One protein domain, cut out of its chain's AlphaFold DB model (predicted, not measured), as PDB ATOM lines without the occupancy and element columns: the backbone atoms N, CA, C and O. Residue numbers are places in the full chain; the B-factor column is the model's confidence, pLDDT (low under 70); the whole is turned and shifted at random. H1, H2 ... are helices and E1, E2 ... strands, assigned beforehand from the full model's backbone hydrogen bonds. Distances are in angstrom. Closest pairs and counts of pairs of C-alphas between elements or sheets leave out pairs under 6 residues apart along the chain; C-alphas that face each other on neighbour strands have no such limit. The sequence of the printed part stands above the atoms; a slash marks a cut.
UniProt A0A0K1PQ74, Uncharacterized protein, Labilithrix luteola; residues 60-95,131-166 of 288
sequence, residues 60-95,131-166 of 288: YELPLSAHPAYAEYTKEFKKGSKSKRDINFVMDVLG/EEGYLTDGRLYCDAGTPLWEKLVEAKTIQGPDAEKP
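Overview. This is residues 60 to 95 and 131 to 166 of the 288 residues of an uncharacterized protein of Labilithrix luteola (UniProt A0A0K1PQ74). A small sheet of three short strands lies between two groups of helices, H1 and H2 toward one end of the long axis, H3 and H4 toward the other. H1, H2 and H3 only graze the sheet, and H4 lies beyond H3. The printed part has 72 residues, with four named helices and three named strands in the order E1 H1 H2 E2 E3 H3 H4. The sheet runs E1, E3, E2, antiparallel throughout, and the class is mixed, helices and strands. The whole is compact, with a radius of gyration of the C-alphas of 11.8 A and spans of 33 by 22 by 20 A.

Along the chain. E3, residues 139 to 143, is 13.3 A long; its neighbours are E1, residues 60 to 63, 10.0 A, from C-alpha 60 at (-20.415, -117.355, -64.945), and E2, residues 134 to 136, 6.8 A. H1 is residues 74 to 80, 10.1 A; H2 residues 89 to 94, 8.8 A; H3 residues 147 to 154, 10.6 A; H4 residues 160 to 163, 5.5 A, ending with C-alpha 163 at (-12.846, -125.715, -64.711).

Arrangement. E3 is the inner strand. N 60 and O 142 of E1 and E3 are within hydrogen-bond range at 2.8 A. In the hairpin E2 and E3, N 141 and O 134 are 2.8 A apart. The closest C-alphas of E3 and H3 are those of Cys 142 and Trp 149, 6.0 A. H3 and H4 are close but not clearly touching, the closest C-alphas being those of Val 153 and Ala 163, 5.6 A. The closest C-alphas of H2 and E2 are those of Val 90 and Tyr 134, 6.2 A. H1 and H2, a helical hairpin, only just touch, with 3 pairs of C-alphas within 8 A, the closest those of Gly 80 and Phe 89, 6.3 A. They run opposite ways at a shallow tilt of 33 degrees, only just short of steep. H1 and H3 are apart. In H1, H2 and H3 every O i to N i+4 pair is within hydrogen-bond range; H4 is too short for such a pair.

Size, cuts and confidence. The C-alphas farthest apart, those of Lys 79 and Pro 161, are 33.4 A apart. Residues 96 to 130 are not printed, and C-alphas 95 and 131 are 11.6 A apart across the cut. Of the links that are printed whole, none is long. The mean pLDDT of the printed part is 87.4, and residues 84 to 95 are under 70.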
ATOM      1  N   TYR A  60     -19.625-116.512 -64.046       97.50
ATOM      2  CA  TYR A  60     -20.415-117.355 -64.945       97.50
ATOM      3  C   TYR A  60     -21.895-117.021 -64.810       97.50
ATOM      4  O   TYR A  60     -22.431-117.110 -63.713       97.50
ATOM      5  N   GLU A  61     -22.552-116.689 -65.923       97.19
ATOM      6  CA  GLU A  61     -24.012-116.567 -66.014       97.19
ATOM      7  C   GLU A  61     -24.618-117.916 -66.429       97.19
ATOM      8  O   GLU A  61     -24.294-118.471 -67.482       97.19
ATOM      9  N   LEU A  62     -25.519-118.454 -65.612       97.19
ATOM     10  CA  LEU A  62     -26.089-119.790 -65.755       97.19
ATOM     11  C   LEU A  62     -27.624-119.758 -65.632       97.19
ATOM     12  O   LEU A  62     -28.202-118.859 -65.012       97.19
ATOM     13  N   PRO A  63     -28.341-120.740 -66.211       96.81
ATOM     14  CA  PRO A  63     -29.754-120.926 -65.891       96.81
ATOM     15  C   PRO A  63     -29.916-121.311 -64.412       96.81
ATOM     16  O   PRO A  63     -29.091-122.045 -63.877       96.81
ATOM     17  N   LEU A  64     -31.017-120.905 -63.766       94.56
ATOM     18  CA  LEU A  64     -31.288-121.250 -62.355       94.56
ATOM     19  C   LEU A  64     -31.236-122.760 -62.088       94.56
ATOM     20  O   LEU A  64     -30.782-123.190 -61.035       94.56
ATOM     21  N   SER A  65     -31.653-123.564 -63.069       95.94
ATOM     22  CA  SER A  65     -31.624-125.026 -62.997       95.94
ATOM     23  C   SER A  65     -30.223-125.631 -62.939       95.94
ATOM     24  O   SER A  65     -30.112-126.836 -62.742       95.94
ATOM     25  N   ALA A  66     -29.172-124.836 -63.154       96.69
ATOM     26  CA  ALA A  66     -27.795-125.271 -62.969       96.69
ATOM     27  C   ALA A  66     -27.398-125.335 -61.486       96.69
ATOM     28  O   ALA A  66     -26.459-126.051 -61.157       96.69
ATOM     29  N   HIS A  67     -28.090-124.613 -60.594       95.50
ATOM     30  CA  HIS A  67     -27.772-124.654 -59.170       95.50
ATOM     31  C   HIS A  67     -27.983-126.081 -58.625       95.50
ATOM     32  O   HIS A  67     -29.073-126.629 -58.823       95.50
ATOM     33  N   PRO A  68     -27.018-126.681 -57.898       95.12
ATOM     34  CA  PRO A  68     -27.154-128.043 -57.370       95.12
ATOM     35  C   PRO A  68     -28.414-128.247 -56.516       95.12
ATOM     36  O   PRO A  68     -29.066-129.284 -56.598       95.12
ATOM     37  N   ALA A  69     -28.804-127.220 -55.759       92.12
ATOM     38  CA  ALA A  69     -29.992-127.233 -54.906       92.12
ATOM     39  C   ALA A  69     -31.313-126.888 -55.641       92.12
ATOM     40  O   ALA A  69     -32.377-126.857 -55.027       92.12
ATOM     41  N   TYR A  70     -31.300-126.612 -56.953       92.75
ATOM     42  CA  TYR A  70     -32.504-126.144 -57.661       92.75
ATOM     43  C   TYR A  70     -33.666-127.146 -57.606       92.75
ATOM     44  O   TYR A  70     -34.825-126.741 -57.502       92.75
ATOM     45  N   ALA A  71     -33.371-128.447 -57.696       93.69
ATOM     46  CA  ALA A  71     -34.394-129.493 -57.693       93.69
ATOM     47  C   ALA A  71     -35.171-129.549 -56.367       93.69
ATOM     48  O   ALA A  71     -36.373-129.810 -56.377       93.69
ATOM     49  N   GLU A  72     -34.492-129.267 -55.257       92.44
ATOM     50  CA  GLU A  72     -35.064-129.242 -53.912       92.44
ATOM     51  C   GLU A  72     -35.840-127.939 -53.662       92.44
ATOM     52  O   GLU A  72     -36.997-127.985 -53.249       92.44
ATOM     53  N   TYR A  73     -35.275-126.792 -54.060       89.94
ATOM     54  CA  TYR A  73     -35.819-125.455 -53.767       89.94
ATOM     55  C   TYR A  73     -36.434-124.744 -54.990       89.94
ATOM     56  O   TYR A  73     -36.332-123.526 -55.180       89.94
ATOM     57  N   THR A  74     -37.062-125.492 -55.904       91.19
ATOM     58  CA  THR A  74     -37.542-124.939 -57.189       91.19
ATOM     59  C   THR A  74     -38.520-123.765 -57.014       91.19
ATOM     60  O   THR A  74     -38.566-122.869 -57.866       91.19
ATOM     61  N   LYS A  75     -39.354-123.766 -55.965       88.56
ATOM     62  CA  LYS A  75     -40.358-122.710 -55.745       88.56
ATOM     63  C   LYS A  75     -39.692-121.411 -55.300       88.56
ATOM     64  O   LYS A  75     -40.069-120.343 -55.778       88.56
ATOM     65  N   GLU A  76     -38.689-121.527 -54.450       85.38
ATOM     66  CA  GLU A  76     -37.908-120.462 -53.849       85.38
ATOM     67  C   GLU A  76     -37.092-119.769 -54.943       85.38
ATOM     68  O   GLU A  76     -37.285-118.577 -55.179       85.38
ATOM     69  N   PHE A  77     -36.330-120.522 -55.748       83.94
ATOM     70  CA  PHE A  77     -35.618-119.974 -56.912       83.94
ATOM     71  C   PHE A  77     -36.555-119.240 -57.895       83.94
ATOM     72  O   PHE A  77     -36.206-118.187 -58.433       83.94
ATOM     73  N   LYS A  78     -37.775-119.755 -58.125       85.88
ATOM     74  CA  LYS A  78     -38.793-119.097 -58.977       85.88
ATOM     75  C   LYS A  78     -39.426-117.855 -58.342       85.88
ATOM     76  O   LYS A  78     -39.987-117.032 -59.069       85.88
ATOM     77  N   LYS A  79     -39.418-117.748 -57.013       84.19
ATOM     78  CA  LYS A  79     -39.875-116.564 -56.278       84.19
ATOM     79  C   LYS A  79     -38.804-115.475 -56.345       84.19
ATOM     80  O   LYS A  79     -39.132-114.358 -56.742       84.19
ATOM     81  N   GLY A  80     -37.545-115.827 -56.067       77.06
ATOM     82  CA  GLY A  80     -36.398-114.917 -56.130       77.06
ATOM     83  C   GLY A  80     -36.195-114.299 -57.512       77.06
ATOM     84  O   GLY A  80     -35.994-113.097 -57.622       77.06
ATOM     85  N   SER A  81     -36.396-115.070 -58.587       78.12
ATOM     86  CA  SER A  81     -36.252-114.568 -59.966       78.12
ATOM     87  C   SER A  81     -37.237-113.465 -60.373       78.12
ATOM     88  O   SER A  81     -37.039-112.818 -61.400       78.12
ATOM     89  N   LYS A  82     -38.308-113.247 -59.600       77.69
ATOM     90  CA  LYS A  82     -39.274-112.163 -59.828       77.69
ATOM     91  C   LYS A  82     -38.940-110.895 -59.045       77.69
ATOM     92  O   LYS A  82     -39.495-109.841 -59.363       77.69
ATOM     93  N   SER A  83     -38.079-110.986 -58.030       70.56
ATOM     94  CA  SER A  83     -37.616-109.824 -57.279       70.56
ATOM     95  C   SER A  83     -36.540-109.113 -58.091       70.56
ATOM     96  O   SER A  83     -35.527-109.697 -58.455       70.56
ATOM     97  N   LYS A  84     -36.756-107.832 -58.397       60.34
ATOM     98  CA  LYS A  84     -35.784-107.009 -59.135       60.34
ATOM     99  C   LYS A  84     -34.581-106.575 -58.282       60.34
ATOM    100  O   LYS A  84     -33.792-105.772 -58.769       60.34
ATOM    101  N   ARG A  85     -34.488-106.976 -57.006       54.16
ATOM    102  CA  ARG A  85     -33.555-106.348 -56.049       54.16
ATOM    103  C   ARG A  85     -32.692-107.273 -55.193       54.16
ATOM    104  O   ARG A  85     -31.827-106.743 -54.508       54.16
ATOM    105  N   ASP A  86     -32.834-108.594 -55.248       55.97
ATOM    106  CA  ASP A  86     -32.207-109.436 -54.217       55.97
ATOM    107  C   ASP A  86     -31.015-110.239 -54.744       55.97
ATOM    108  O   ASP A  86     -31.130-111.411 -55.097       55.97
ATOM    109  N   ILE A  87     -29.844-109.594 -54.737       55.81
ATOM    110  CA  ILE A  87     -28.539-110.242 -54.967       55.81
ATOM    111  C   ILE A  87     -28.261-111.303 -53.878       55.81
ATOM    112  O   ILE A  87     -27.676-112.340 -54.173       55.81
ATOM    113  N   ASN A  88     -28.776-111.119 -52.656       58.84
ATOM    114  CA  ASN A  88     -28.511-112.002 -51.507       58.84
ATOM    115  C   ASN A  88     -29.508-113.167 -51.329       58.84
ATOM    116  O   ASN A  88     -29.381-113.941 -50.384       58.84
ATOM    117  N   PHE A  89     -30.475-113.339 -52.237       63.62
ATOM    118  CA  PHE A  89     -31.601-114.270 -52.063       63.62
ATOM    119  C   PHE A  89     -31.200-115.740 -51.830       63.62
ATOM    120  O   PHE A  89     -31.918-116.476 -51.159       63.62
ATOM    121  N   VAL A  90     -30.073-116.199 -52.389       61.91
ATOM    122  CA  VAL A  90     -29.651-117.606 -52.244       61.91
ATOM    123  C   VAL A  90     -29.264-117.928 -50.798       61.91
ATOM    124  O   VAL A  90     -29.549-119.027 -50.330       61.91
ATOM    125  N   MET A  91     -28.680-116.967 -50.076       60.47
ATOM    126  CA  MET A  91     -28.307-117.152 -48.672       60.47
ATOM    127  C   MET A  91     -29.541-117.253 -47.776       60.47
ATOM    128  O   MET A  91     -29.583-118.133 -46.927       60.47
ATOM    129  N   ASP A  92     -30.573-116.444 -48.019       66.38
ATOM    130  CA  ASP A  92     -31.811-116.497 -47.229       66.38
ATOM    131  C   ASP A  92     -32.573-117.815 -47.428       66.38
ATOM    132  O   ASP A  92     -33.234-118.300 -46.519       66.38
ATOM    133  N   VAL A  93     -32.491-118.411 -48.621       66.31
ATOM    134  CA  VAL A  93     -33.176-119.678 -48.925       66.31
ATOM    135  C   VAL A  93     -32.430-120.889 -48.376       66.31
ATOM    136  O   VAL A  93     -33.068-121.858 -47.977       66.31
ATOM    137  N   LEU A  94     -31.095-120.863 -48.402       67.38
ATOM    138  CA  LEU A  94     -30.267-122.005 -48.000       67.38
ATOM    139  C   LEU A  94     -29.765-121.916 -46.553       67.38
ATOM    140  O   LEU A  94     -29.295-122.917 -46.027       67.38
ATOM    141  N   GLY A  95     -29.819-120.729 -45.944       64.38
ATOM    142  CA  GLY A  95     -29.300-120.439 -44.608       64.38
ATOM    143  C   GLY A  95     -30.364-120.297 -43.522       64.38
ATOM    144  O   GLY A  95     -30.000-120.036 -42.382       64.38
ATOM    145  N   GLU A 131     -20.704-117.473 -51.773       82.81
ATOM    146  CA  GLU A 131     -20.269-118.880 -51.705       82.81
ATOM    147  C   GLU A 131     -21.246-119.810 -52.442       82.81
ATOM    148  O   GLU A 131     -20.813-120.723 -53.142       82.81
ATOM    149  N   GLU A 132     -22.542-119.496 -52.371       86.94
ATOM    150  CA  GLU A 132     -23.637-120.180 -53.073       86.94
ATOM    151  C   GLU A 132     -24.121-119.413 -54.324       86.94
ATOM    152  O   GLU A 132     -25.190-119.679 -54.865       86.94
ATOM    153  N   GLY A 133     -23.339-118.448 -54.816       89.94
ATOM    154  CA  GLY A 133     -23.723-117.581 -55.931       89.94
ATOM    155  C   GLY A 133     -24.790-116.542 -55.585       89.94
ATOM    156  O   GLY A 133     -25.194-116.380 -54.436       89.94
ATOM    157  N   TYR A 134     -25.223-115.814 -56.610       88.88
ATOM    158  CA  TYR A 134     -26.215-114.744 -56.507       88.88
ATOM    159  C   TYR A 134     -27.160-114.756 -57.706       88.88
ATOM    160  O   TYR A 134     -26.862-115.333 -58.757       88.88
ATOM    161  N   LEU A 135     -28.326-114.131 -57.543       88.12
ATOM    162  CA  LEU A 135     -29.340-114.042 -58.590       88.12
ATOM    163  C   LEU A 135     -29.460-112.606 -59.095       88.12
ATOM    164  O   LEU A 135     -29.621-111.675 -58.314       88.12
ATOM    165  N   THR A 136     -29.457-112.431 -60.414       86.38
ATOM    166  CA  THR A 136     -29.922-111.184 -61.035       86.38
ATOM    167  C   THR A 136     -30.641-111.485 -62.343       86.38
ATOM    168  O   THR A 136     -30.279-112.417 -63.061       86.38
ATOM    169  N   ASP A 137     -31.733-110.769 -62.611       88.31
ATOM    170  CA  ASP A 137     -32.568-110.928 -63.810       88.31
ATOM    171  C   ASP A 137     -32.973-112.385 -64.126       88.31
ATOM    172  O   ASP A 137     -33.053-112.816 -65.278       88.31
ATOM    173  N   GLY A 138     -33.237-113.175 -63.079       89.56
ATOM    174  CA  GLY A 138     -33.639-114.579 -63.205       89.56
ATOM    175  C   GLY A 138     -32.535-115.519 -63.701       89.56
ATOM    176  O   GLY A 138     -32.833-116.627 -64.154       89.56
ATOM    177  N   ARG A 139     -31.276-115.096 -63.608       93.56
ATOM    178  CA  ARG A 139     -30.081-115.887 -63.903       93.56
ATOM    179  C   ARG A 139     -29.300-116.147 -62.622       93.56
ATOM    180  O   ARG A 139     -29.338-115.338 -61.697       93.56
ATOM    181  N   LEU A 140     -28.621-117.289 -62.584       94.00
ATOM    182  CA  LEU A 140     -27.676-117.637 -61.531       94.00
ATOM    183  C   LEU A 140     -26.299-117.135 -61.936       94.00
ATOM    184  O   LEU A 140     -25.867-117.393 -63.058       94.00
ATOM    185  N   TYR A 141     -25.605-116.493 -61.008       94.88
ATOM    186  CA  TYR A 141     -24.223-116.096 -61.183       94.88
ATOM    187  C   TYR A 141     -23.346-116.734 -60.120       94.88
ATOM    188  O   TYR A 141     -23.725-116.829 -58.952       94.88
ATOM    189  N   CYS A 142     -22.158-117.162 -60.528       95.81
ATOM    190  CA  CYS A 142     -21.118-117.597 -59.607       95.81
ATOM    191  C   CYS A 142     -19.751-117.114 -60.081       95.81
ATOM    192  O   CYS A 142     -19.451-117.141 -61.278       95.81
ATOM    193  N   ASP A 143     -18.911-116.713 -59.136       96.00
ATOM    194  CA  ASP A 143     -17.547-116.284 -59.419       96.00
ATOM    195  C   ASP A 143     -16.589-117.485 -59.402       96.00
ATOM    196  O   ASP A 143     -16.780-118.466 -58.683       96.00
ATOM    197  N   ALA A 144     -15.550-117.442 -60.227       96.69
ATOM    198  CA  ALA A 144     -14.572-118.509 -60.346       96.69
ATOM    199  C   ALA A 144     -13.834-118.745 -59.022       96.69
ATOM    200  O   ALA A 144     -13.280-117.818 -58.434       96.69
ATOM    201  N   GLY A 145     -13.745-120.009 -58.606       94.75
ATOM    202  CA  GLY A 145     -13.046-120.408 -57.384       94.75
ATOM    203  C   GLY A 145     -13.884-120.328 -56.105       94.75
ATOM    204  O   GLY A 145     -13.348-120.652 -55.046       94.75
ATOM    205  N   THR A 146     -15.162-119.939 -56.185       94.56
ATOM    206  CA  THR A 146     -16.103-120.046 -55.058       94.56
ATOM    207  C   THR A 146     -16.587-121.490 -54.864       94.56
ATOM    208  O   THR A 146     -16.532-122.285 -55.811       94.56
ATOM    209  N   PRO A 147     -17.111-121.845 -53.673       95.12
ATOM    210  CA  PRO A 147     -17.700-123.161 -53.427       95.12
ATOM    211  C   PRO A 147     -18.762-123.584 -54.454       95.12
ATOM    212  O   PRO A 147     -18.711-124.711 -54.943       95.12
ATOM    213  N   LEU A 148     -19.691-122.704 -54.853       95.12
ATOM    214  CA  LEU A 148     -20.667-123.024 -55.902       95.12
ATOM    215  C   LEU A 148     -19.988-123.330 -57.240       95.12
ATOM    216  O   LEU A 148     -20.358-124.302 -57.899       95.12
ATOM    217  N   TRP A 149     -18.994-122.536 -57.649       97.50
ATOM    218  CA  TRP A 149     -18.247-122.814 -58.876       97.50
ATOM    219  C   TRP A 149     -17.566-124.192 -58.816       97.50
ATOM    220  O   TRP A 149     -17.648-124.947 -59.782       97.50
ATOM    221  N   GLU A 150     -16.981-124.571 -57.673       97.50
ATOM    222  CA  GLU A 150     -16.377-125.898 -57.472       97.50
ATOM    223  C   GLU A 150     -17.416-127.026 -57.615       97.50
ATOM    224  O   GLU A 150     -17.186-127.978 -58.366       97.50
ATOM    225  N   LYS A 151     -18.602-126.882 -56.999       97.12
ATOM    226  CA  LYS A 151     -19.728-127.829 -57.158       97.12
ATOM    227  C   LYS A 151     -20.167-127.950 -58.627       97.12
ATOM    228  O   LYS A 151     -20.452-129.045 -59.115       97.12
ATOM    229  N   LEU A 152     -20.215-126.836 -59.360       97.75
ATOM    230  CA  LEU A 152     -20.595-126.808 -60.778       97.75
ATOM    231  C   LEU A 152     -19.544-127.459 -61.687       97.75
ATOM    232  O   LEU A 152     -19.905-128.075 -62.696       97.75
ATOM    233  N   VAL A 153     -18.260-127.353 -61.339       98.31
ATOM    234  CA  VAL A 153     -17.167-128.074 -62.004       98.31
ATOM    235  C   VAL A 153     -17.278-129.579 -61.755       98.31
ATOM    236  O   VAL A 153     -17.214-130.361 -62.704       98.31
ATOM    237  N   GLU A 154     -17.512-129.998 -60.509       97.94
ATOM    238  CA  GLU A 154     -17.704-131.409 -60.149       97.94
ATOM    239  C   GLU A 154     -18.893-132.033 -60.901       97.94
ATOM    240  O   GLU A 154     -18.782-133.119 -61.478       97.94
ATOM    241  N   ALA A 155     -20.001-131.294 -60.996       97.25
ATOM    242  CA  ALA A 155     -21.183-131.675 -61.766       97.25
ATOM    243  C   ALA A 155     -20.977-131.626 -63.296       97.25
ATOM    244  O   ALA A 155     -21.902-131.935 -64.049       97.25
ATOM    245  N   LYS A 156     -19.788-131.233 -63.777       97.88
ATOM    246  CA  LYS A 156     -19.455-131.036 -65.199       97.88
ATOM    247  C   LYS A 156     -20.361-130.018 -65.899       97.88
ATOM    248  O   LYS A 156     -20.550-130.083 -67.113       97.88
ATOM    249  N   THR A 157     -20.914-129.065 -65.156       97.88
ATOM    250  CA  THR A 157     -21.617-127.914 -65.742       97.88
ATOM    251  C   THR A 157     -20.607-126.913 -66.298       97.88
ATOM    252  O   THR A 157     -20.781-126.414 -67.406       97.88
ATOM    253  N   ILE A 158     -19.511-126.694 -65.568       98.12
ATOM    254  CA  ILE A 158     -18.337-125.940 -66.022       98.12
ATOM    255  C   ILE A 158     -17.226-126.948 -66.342       98.12
ATOM    256  O   ILE A 158     -16.960-127.853 -65.554       98.12
ATOM    257  N   GLN A 159     -16.613-126.850 -67.525       98.12
ATOM    258  CA  GLN A 159     -15.659-127.845 -68.038       98.12
ATOM    259  C   GLN A 159     -14.504-127.191 -68.808       98.12
ATOM    260  O   GLN A 159     -14.566-126.024 -69.189       98.12
ATOM    261  N   GLY A 160     -13.459-127.972 -69.097       96.88
ATOM    262  CA  GLY A 160     -12.313-127.510 -69.883       96.88
ATOM    263  C   GLY A 160     -11.468-126.477 -69.126       96.88
ATOM    264  O   GLY A 160     -11.375-126.572 -67.904       96.88
ATOM    265  N   PRO A 161     -10.869-125.486 -69.813       96.25
ATOM    266  CA  PRO A 161     -10.069-124.440 -69.164       96.25
ATOM    267  C   PRO A 161     -10.838-123.640 -68.099       96.25
ATOM    268  O   PRO A 161     -10.250-123.135 -67.149       96.25
ATOM    269  N   ASP A 162     -12.163-123.556 -68.220       97.00
ATOM    270  CA  ASP A 162     -13.017-122.838 -67.268       97.00
ATOM    271  C   ASP A 162     -13.178-123.581 -65.937       97.00
ATOM    272  O   ASP A 162     -13.509-122.959 -64.928       97.00
ATOM    273  N   ALA A 163     -12.893-124.889 -65.917       97.88
ATOM    274  CA  ALA A 163     -12.846-125.715 -64.711       97.88
ATOM    275  C   ALA A 163     -11.503-125.629 -63.966       97.88
ATOM    276  O   ALA A 163     -11.382-126.147 -62.856       97.88
ATOM    277  N   GLU A 164     -10.490-124.971 -64.538       97.62
ATOM    278  CA  GLU A 164      -9.250-124.681 -63.821       97.62
ATOM    279  C   GLU A 164      -9.497-123.555 -62.811       97.62
ATOM    280  O   GLU A 164     -10.074-122.516 -63.148       97.62
ATOM    281  N   LYS A 165      -9.087-123.771 -61.556       96.62
ATOM    282  CA  LYS A 165      -9.228-122.774 -60.489       96.62
ATOM    283  C   LYS A 165      -8.327-121.567 -60.790       96.62
ATOM    284  O   LYS A 165      -7.175-121.793 -61.172       96.62
ATOM    285  N   PRO A 166      -8.800-120.319 -60.587       96.50
ATOM    286  CA  PRO A 166      -7.946-119.146 -60.720       96.50
ATOM    287  C   PRO A 166      -6.690-119.277 -59.861       96.50
ATOM    288  O   PRO A 166      -6.744-119.733 -58.713       96.50
TER     289      PRO A 166